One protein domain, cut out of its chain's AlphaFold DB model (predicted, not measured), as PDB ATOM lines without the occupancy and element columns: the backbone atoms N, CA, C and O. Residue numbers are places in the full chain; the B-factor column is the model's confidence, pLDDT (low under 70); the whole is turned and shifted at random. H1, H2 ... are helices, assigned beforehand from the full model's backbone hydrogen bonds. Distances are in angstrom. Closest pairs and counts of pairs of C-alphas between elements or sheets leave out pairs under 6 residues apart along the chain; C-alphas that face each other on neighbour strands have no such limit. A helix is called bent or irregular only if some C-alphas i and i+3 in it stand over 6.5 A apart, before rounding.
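AT A GLANCE: This is residues 349 to 400 of the 400 residues of the protein "Clathrin light chain" of Pyrrhoderma noxium (UniProt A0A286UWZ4). A short helix, H1, packs slantwise on the later part of a longer, kinked helix, H2, and the wide loop that joins them, residues 357 to 377, swings out past the beginning of H2 before turning back into it. The far part of that loop, with Ala 372, makes one end of the longest axis, and the tail after H2 makes the other. The printed part has 52 residues with two named helices, H1 then H2, and no named strand; its class is all helix, with 24 of the 52 residues in named elements. It is only just loose, close to compact, with a radius of gyration of the C-alphas of 12.0 A, and only just elongated, spanning 38 by 19 by 16 A.

IN THESE COORDINATES: Find C-alpha 349 at (145.095, 129.261, 179.254); from there H1 runs through residues 349 to 356, 10.9 A from first to last C-alpha. Look next at C-alpha 378 at (153.027, 129.633, 197.861), where H2, residues 378 to 393, begins; it ends 23.0 A away at C-alpha 393, (151.367, 119.898, 177.088). H2 has a kink of 32 degrees near residue 387 and is irregular: C-alphas 389 and 392 are 9.0 A apart.

HOW THE PARTS SIT: H1 and H2 touch, and their closest C-alphas, those of Trp 350 and Lys 388, are 5.2 A apart. H2 touches H1 with residues 384 to 391 alone. The two run opposite ways at a steep tilt of 46 degrees. In H1 every O i to N i+4 pair is within hydrogen-bond range; in H2, 10 of 12 are.

THE WHOLE: The C-alphas farthest apart, those of Ala 372 and Ala 398, are 38.2 A apart. The printed part has no cut and ends at Tyr 400, the chain's last residue. The link from H1 to H2 is long, with 21 residues. Mean pLDDT of the printed part is 82.0; look for values under 70 at residues 367 to 373 and 399 to 400.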
ATOM      1  N   THR A 349     146.002 128.860 178.155       89.44
ATOM      2  CA  THR A 349     145.095 129.261 179.254       89.44
ATOM      3  C   THR A 349     145.858 129.595 180.545       89.44
ATOM      4  O   THR A 349     145.584 130.597 181.206       89.44
ATOM      5  N   TRP A 350     146.878 128.800 180.882       90.69
ATOM      6  CA  TRP A 350     147.714 128.997 182.069       90.69
ATOM      7  C   TRP A 350     148.611 130.238 181.999       90.69
ATOM      8  O   TRP A 350     148.859 130.865 183.031       90.69
ATOM      9  N   SER A 351     149.066 130.628 180.803       89.25
ATOM     10  CA  SER A 351     149.823 131.871 180.600       89.25
ATOM     11  C   SER A 351     148.951 133.097 180.875       89.25
ATOM     12  O   SER A 351     149.387 133.980 181.614       89.25
ATOM     13  N   ARG A 352     147.696 133.088 180.399       90.00
ATOM     14  CA  ARG A 352     146.707 134.156 180.641       90.00
ATOM     15  C   ARG A 352     146.318 134.268 182.114       90.00
ATOM     16  O   ARG A 352     146.293 135.362 182.664       90.00
ATOM     17  N   ILE A 353     146.084 133.136 182.789       89.56
ATOM     18  CA  ILE A 353     145.808 133.114 184.238       89.56
ATOM     19  C   ILE A 353     146.976 133.733 185.014       89.56
ATOM     20  O   ILE A 353     146.758 134.527 185.926       89.56
ATOM     21  N   CYS A 354     148.218 133.401 184.649       89.56
ATOM     22  CA  CYS A 354     149.382 134.011 185.286       89.56
ATOM     23  C   CYS A 354     149.481 135.515 184.998       89.56
ATOM     24  O   CYS A 354     149.914 136.247 185.875       89.56
ATOM     25  N   GLU A 355     149.089 135.986 183.816       89.31
ATOM     26  CA  GLU A 355     149.091 137.412 183.471       89.31
ATOM     27  C   GLU A 355     148.033 138.207 184.251       89.31
ATOM     28  O   GLU A 355     148.377 139.210 184.869       89.31
ATOM     29  N   TYR A 356     146.792 137.714 184.350       88.31
ATOM     30  CA  TYR A 356     145.729 138.346 185.155       88.31
ATOM     31  C   TYR A 356     146.025 138.371 186.650       88.31
ATOM     32  O   TYR A 356     145.595 139.267 187.371       88.31
ATOM     33  N   VAL A 357     146.758 137.368 187.125       89.19
ATOM     34  CA  VAL A 357     147.228 137.293 188.508       89.19
ATOM     35  C   VAL A 357     148.587 137.995 188.667       89.19
ATOM     36  O   VAL A 357     149.173 137.968 189.747       89.19
ATOM     37  N   GLU A 358     149.106 138.630 187.609       88.06
ATOM     38  CA  GLU A 358     150.387 139.352 187.576       88.06
ATOM     39  C   GLU A 358     151.560 138.510 188.138       88.06
ATOM     40  O   GLU A 358     152.486 138.984 188.801       88.06
ATOM     41  N   LEU A 359     151.511 137.201 187.890       88.38
ATOM     42  CA  LEU A 359     152.440 136.192 188.377       88.38
ATOM     43  C   LEU A 359     153.529 135.933 187.330       88.38
ATOM     44  O   LEU A 359     153.426 135.044 186.481       88.38
ATOM     45  N   GLN A 360     154.611 136.710 187.411       82.25
ATOM     46  CA  GLN A 360     155.769 136.555 186.520       82.25
ATOM     47  C   GLN A 360     156.832 135.616 187.102       82.25
ATOM     48  O   GLN A 360     157.457 134.846 186.374       82.25
ATOM     49  N   ASN A 361     157.015 135.633 188.425       81.75
ATOM     50  CA  ASN A 361     157.905 134.709 189.134       81.75
ATOM     51  C   ASN A 361     157.360 134.331 190.530       81.75
ATOM     52  O   ASN A 361     156.373 134.908 190.991       81.75
ATOM     53  N   SER A 362     157.988 133.372 191.217       77.19
ATOM     54  CA  SER A 362     157.569 132.890 192.549       77.19
ATOM     55  C   SER A 362     157.498 133.982 193.631       77.19
ATOM     56  O   SER A 362     156.710 133.866 194.567       77.19
ATOM     57  N   GLN A 363     158.250 135.072 193.475       75.31
ATOM     58  CA  GLN A 363     158.279 136.244 194.354       75.31
ATOM     59  C   GLN A 363     157.148 137.255 194.099       75.31
ATOM     60  O   GLN A 363     157.066 138.263 194.802       75.31
ATOM     61  N   SER A 364     156.277 137.035 193.105       79.94
ATOM     62  CA  SER A 364     155.190 137.984 192.813       79.94
ATOM     63  C   SER A 364     154.233 138.053 194.009       79.94
ATOM     64  O   SER A 364     153.738 137.032 194.508       79.94
ATOM     65  N   LYS A 365     154.006 139.270 194.513       74.81
ATOM     66  CA  LYS A 365     153.247 139.527 195.750       74.81
ATOM     67  C   LYS A 365     151.735 139.626 195.534       74.81
ATOM     68  O   LYS A 365     151.000 139.741 196.503       74.81
ATOM     69  N   THR A 366     151.270 139.516 194.298       70.94
ATOM     70  CA  THR A 366     149.873 139.712 193.876       70.94
ATOM     71  C   THR A 366     148.885 138.776 194.574       70.94
ATOM     72  O   THR A 366     147.799 139.193 194.958       70.94
ATOM     73  N   LEU A 367     149.298 137.536 194.856       69.19
ATOM     74  CA  LEU A 367     148.536 136.591 195.686       69.19
ATOM     75  C   LEU A 367     149.019 136.505 197.144       69.19
ATOM     76  O   LEU A 367     148.484 135.730 197.927       69.19
ATOM     77  N   ALA A 368     150.059 137.244 197.535       63.09
ATOM     78  CA  ALA A 368     150.548 137.257 198.913       63.09
ATOM     79  C   ALA A 368     149.852 138.373 199.700       63.09
ATOM     80  O   ALA A 368     150.466 139.380 200.046       63.09
ATOM     81  N   ARG A 369     148.565 138.199 200.016       64.19
ATOM     82  CA  ARG A 369     147.971 138.972 201.111       64.19
ATOM     83  C   ARG A 369     148.502 138.362 202.401       64.19
ATOM     84  O   ARG A 369     147.927 137.410 202.897       64.19
ATOM     85  N   THR A 370     149.652 138.829 202.876       61.34
ATOM     86  CA  THR A 370     150.301 138.295 204.080       61.34
ATOM     87  C   THR A 370     149.753 139.027 205.304       61.34
ATOM     88  O   THR A 370     150.139 140.156 205.587       61.34
ATOM     89  N   GLY A 371     148.816 138.397 206.007       68.88
ATOM     90  CA  GLY A 371     148.246 138.880 207.268       68.88
ATOM     91  C   GLY A 371     147.808 137.717 208.161       68.88
ATOM     92  O   GLY A 371     147.641 136.592 207.684       68.88
ATOM     93  N   ALA A 372     147.631 137.952 209.461       61.19
ATOM     94  CA  ALA A 372     147.103 136.927 210.362       61.19
ATOM     95  C   ALA A 372     145.715 136.458 209.871       61.19
ATOM     96  O   ALA A 372     144.842 137.284 209.618       61.19
ATOM     97  N   GLY A 373     145.536 135.146 209.675       69.94
ATOM     98  CA  GLY A 373     144.308 134.559 209.111       69.94
ATOM     99  C   GLY A 373     144.277 134.418 207.580       69.94
ATOM    100  O   GLY A 373     143.237 134.079 207.022       69.94
ATOM    101  N   THR A 374     145.390 134.664 206.886       74.50
ATOM    102  CA  THR A 374     145.495 134.481 205.427       74.50
ATOM    103  C   THR A 374     146.045 133.097 205.074       74.50
ATOM    104  O   THR A 374     146.857 132.533 205.807       74.50
ATOM    105  N   THR A 375     145.565 132.517 203.975       75.44
ATOM    106  CA  THR A 375     145.996 131.196 203.503       75.44
ATOM    107  C   THR A 375     147.330 131.289 202.762       75.44
ATOM    108  O   THR A 375     147.565 132.220 201.993       75.44
ATOM    109  N   ASP A 376     148.219 130.315 202.980       79.75
ATOM    110  CA  ASP A 376     149.485 130.225 202.249       79.75
ATOM    111  C   ASP A 376     149.238 129.759 200.806       79.75
ATOM    112  O   ASP A 376     148.884 128.606 200.550       79.75
ATOM    113  N   LEU A 377     149.432 130.669 199.852       85.38
ATOM    114  CA  LEU A 377     149.266 130.415 198.419       85.38
ATOM    115  C   LEU A 377     150.594 130.097 197.711       85.38
ATOM    116  O   LEU A 377     150.627 130.029 196.483       85.38
ATOM    117  N   THR A 378     151.693 129.880 198.443       85.00
ATOM    118  CA  THR A 378     153.027 129.633 197.861       85.00
ATOM    119  C   THR A 378     153.042 128.388 196.973       85.00
ATOM    120  O   THR A 378     153.443 128.465 195.813       85.00
ATOM    121  N   ARG A 379     152.492 127.265 197.455       86.62
ATOM    122  CA  ARG A 379     152.379 126.021 196.667       86.62
ATOM    123  C   ARG A 379     151.507 126.199 195.423       86.62
ATOM    124  O   ARG A 379     151.802 125.651 194.368       86.62
ATOM    125  N   PHE A 380     150.440 126.989 195.534       88.75
ATOM    126  CA  PHE A 380     149.545 127.271 194.415       88.75
ATOM    127  C   PHE A 380     150.247 128.096 193.324       88.75
ATOM    128  O   PHE A 380     150.145 127.763 192.146       88.75
ATOM    129  N   LYS A 381     151.049 129.103 193.706       89.44
ATOM    130  CA  LYS A 381     151.898 129.861 192.768       89.44
ATOM    131  C   LYS A 381     152.882 128.960 192.025       89.44
ATOM    132  O   LYS A 381     153.064 129.121 190.821       89.44
ATOM    133  N   GLU A 382     153.517 128.018 192.721       89.69
ATOM    134  CA  GLU A 382     154.451 127.065 192.107       89.69
ATOM    135  C   GLU A 382     153.761 126.173 191.072       89.69
ATOM    136  O   GLU A 382     154.293 125.993 189.975       89.69
ATOM    137  N   VAL A 383     152.559 125.675 191.384       92.44
ATOM    138  CA  VAL A 383     151.740 124.885 190.452       92.44
ATOM    139  C   VAL A 383     151.371 125.706 189.213       92.44
ATOM    140  O   VAL A 383     151.598 125.240 188.100       92.44
ATOM    141  N   LEU A 384     150.894 126.946 189.373       91.44
ATOM    142  CA  LEU A 384     150.563 127.826 188.241       91.44
ATOM    143  C   LEU A 384     151.780 128.113 187.351       91.44
ATOM    144  O   LEU A 384     151.701 128.024 186.127       91.44
ATOM    145  N   LEU A 385     152.934 128.397 187.958       91.38
ATOM    146  CA  LEU A 385     154.175 128.637 187.224       91.38
ATOM    147  C   LEU A 385     154.711 127.371 186.541       91.38
ATOM    148  O   LEU A 385     155.401 127.472 185.528       91.38
ATOM    149  N   ARG A 386     154.447 126.179 187.085       91.81
ATOM    150  CA  ARG A 386     154.778 124.908 186.432       91.81
ATOM    151  C   ARG A 386     153.887 124.675 185.213       91.81
ATOM    152  O   ARG A 386     154.420 124.439 184.136       91.81
ATOM    153  N   LEU A 387     152.576 124.849 185.361       92.31
ATOM    154  CA  LEU A 387     151.606 124.716 184.269       92.31
ATOM    155  C   LEU A 387     151.872 125.723 183.136       92.31
ATOM    156  O   LEU A 387     151.791 125.370 181.964       92.31
ATOM    157  N   LYS A 388     152.292 126.953 183.467       88.88
ATOM    158  CA  LYS A 388     152.757 127.942 182.478       88.88
ATOM    159  C   LYS A 388     153.984 127.459 181.689       88.88
ATOM    160  O   LYS A 388     154.053 127.690 180.488       88.88
ATOM    161  N   ARG A 389     154.950 126.796 182.340       91.00
ATOM    162  CA  ARG A 389     156.166 126.263 181.685       91.00
ATOM    163  C   ARG A 389     155.895 125.026 180.833       91.00
ATOM    164  O   ARG A 389     156.570 124.836 179.831       91.00
ATOM    165  N   GLU A 390     154.936 124.197 181.240       90.50
ATOM    166  CA  GLU A 390     154.515 123.001 180.499       90.50
ATOM    167  C   GLU A 390     153.789 123.350 179.182       90.50
ATOM    168  O   GLU A 390     153.715 122.512 178.284       90.50
ATOM    169  N   GLY A 391     153.335 124.599 179.014       87.62
ATOM    170  CA  GLY A 391     152.844 125.113 177.735       87.62
ATOM    171  C   GLY A 391     151.651 124.311 177.208       87.62
ATOM    172  O   GLY A 391     150.721 124.024 177.957       87.62
ATOM    173  N   GLU A 392     151.671 123.961 175.920       85.44
ATOM    174  CA  GLU A 392     150.600 123.197 175.250       85.44
ATOM    175  C   GLU A 392     150.436 121.764 175.785       85.44
ATOM    176  O   GLU A 392     149.393 121.145 175.597       85.44
ATOM    177  N   ALA A 393     151.449 121.221 176.470       87.31
ATOM    178  CA  ALA A 393     151.367 119.898 177.088       87.31
ATOM    179  C   ALA A 393     150.625 119.917 178.436       87.31
ATOM    180  O   ALA A 393     150.325 118.856 178.988       87.31
ATOM    181  N   ALA A 394     150.338 121.106 178.980       87.06
ATOM    182  CA  ALA A 394     149.608 121.229 180.229       87.06
ATOM    183  C   ALA A 394     148.122 120.864 180.032       87.06
ATOM    184  O   ALA A 394     147.500 121.234 179.030       87.06
ATOM    185  N   PRO A 395     147.501 120.169 180.999       86.44
ATOM    186  CA  PRO A 395     146.087 119.828 180.917       86.44
ATOM    187  C   PRO A 395     145.234 121.104 180.825       86.44
ATOM    188  O   PRO A 395     145.428 122.045 181.596       86.44
ATOM    189  N   GLY A 396     144.300 121.147 179.869       83.75
ATOM    190  CA  GLY A 396     143.430 122.311 179.639       83.75
ATOM    191  C   GLY A 396     144.115 123.531 178.999       83.75
ATOM    192  O   GLY A 396     143.541 124.621 178.996       83.75
ATOM    193  N   ALA A 397     145.336 123.382 178.469       84.06
ATOM    194  CA  ALA A 397     146.071 124.476 177.824       84.06
ATOM    195  C   ALA A 397     145.459 124.941 176.493       84.06
ATOM    196  O   ALA A 397     145.497 126.139 176.216       84.06
ATOM    197  N   ALA A 398     144.853 124.021 175.733       75.75
ATOM    198  CA  ALA A 398     144.310 124.249 174.390       75.75
ATOM    199  C   ALA A 398     142.984 125.046 174.342       75.75
ATOM    200  O   ALA A 398     142.362 125.139 173.287       75.75
ATOM    201  N   GLY A 399     142.557 125.643 175.460       67.44
ATOM    202  CA  GLY A 399     141.314 126.415 175.546       67.44
ATOM    203  C   GLY A 399     140.040 125.559 175.592       67.44
ATOM    204  O   GLY A 399     140.098 124.330 175.559       67.44
ATOM    205  N   TYR A 400     138.897 126.240 175.720       52.88
ATOM    206  CA  TYR A 400     137.538 125.695 175.610       52.88
ATOM    207  C   TYR A 400     136.853 126.257 174.370       52.88
ATOM    208  O   TYR A 400     137.122 127.443 174.065       52.88
TER     209      TYR A 400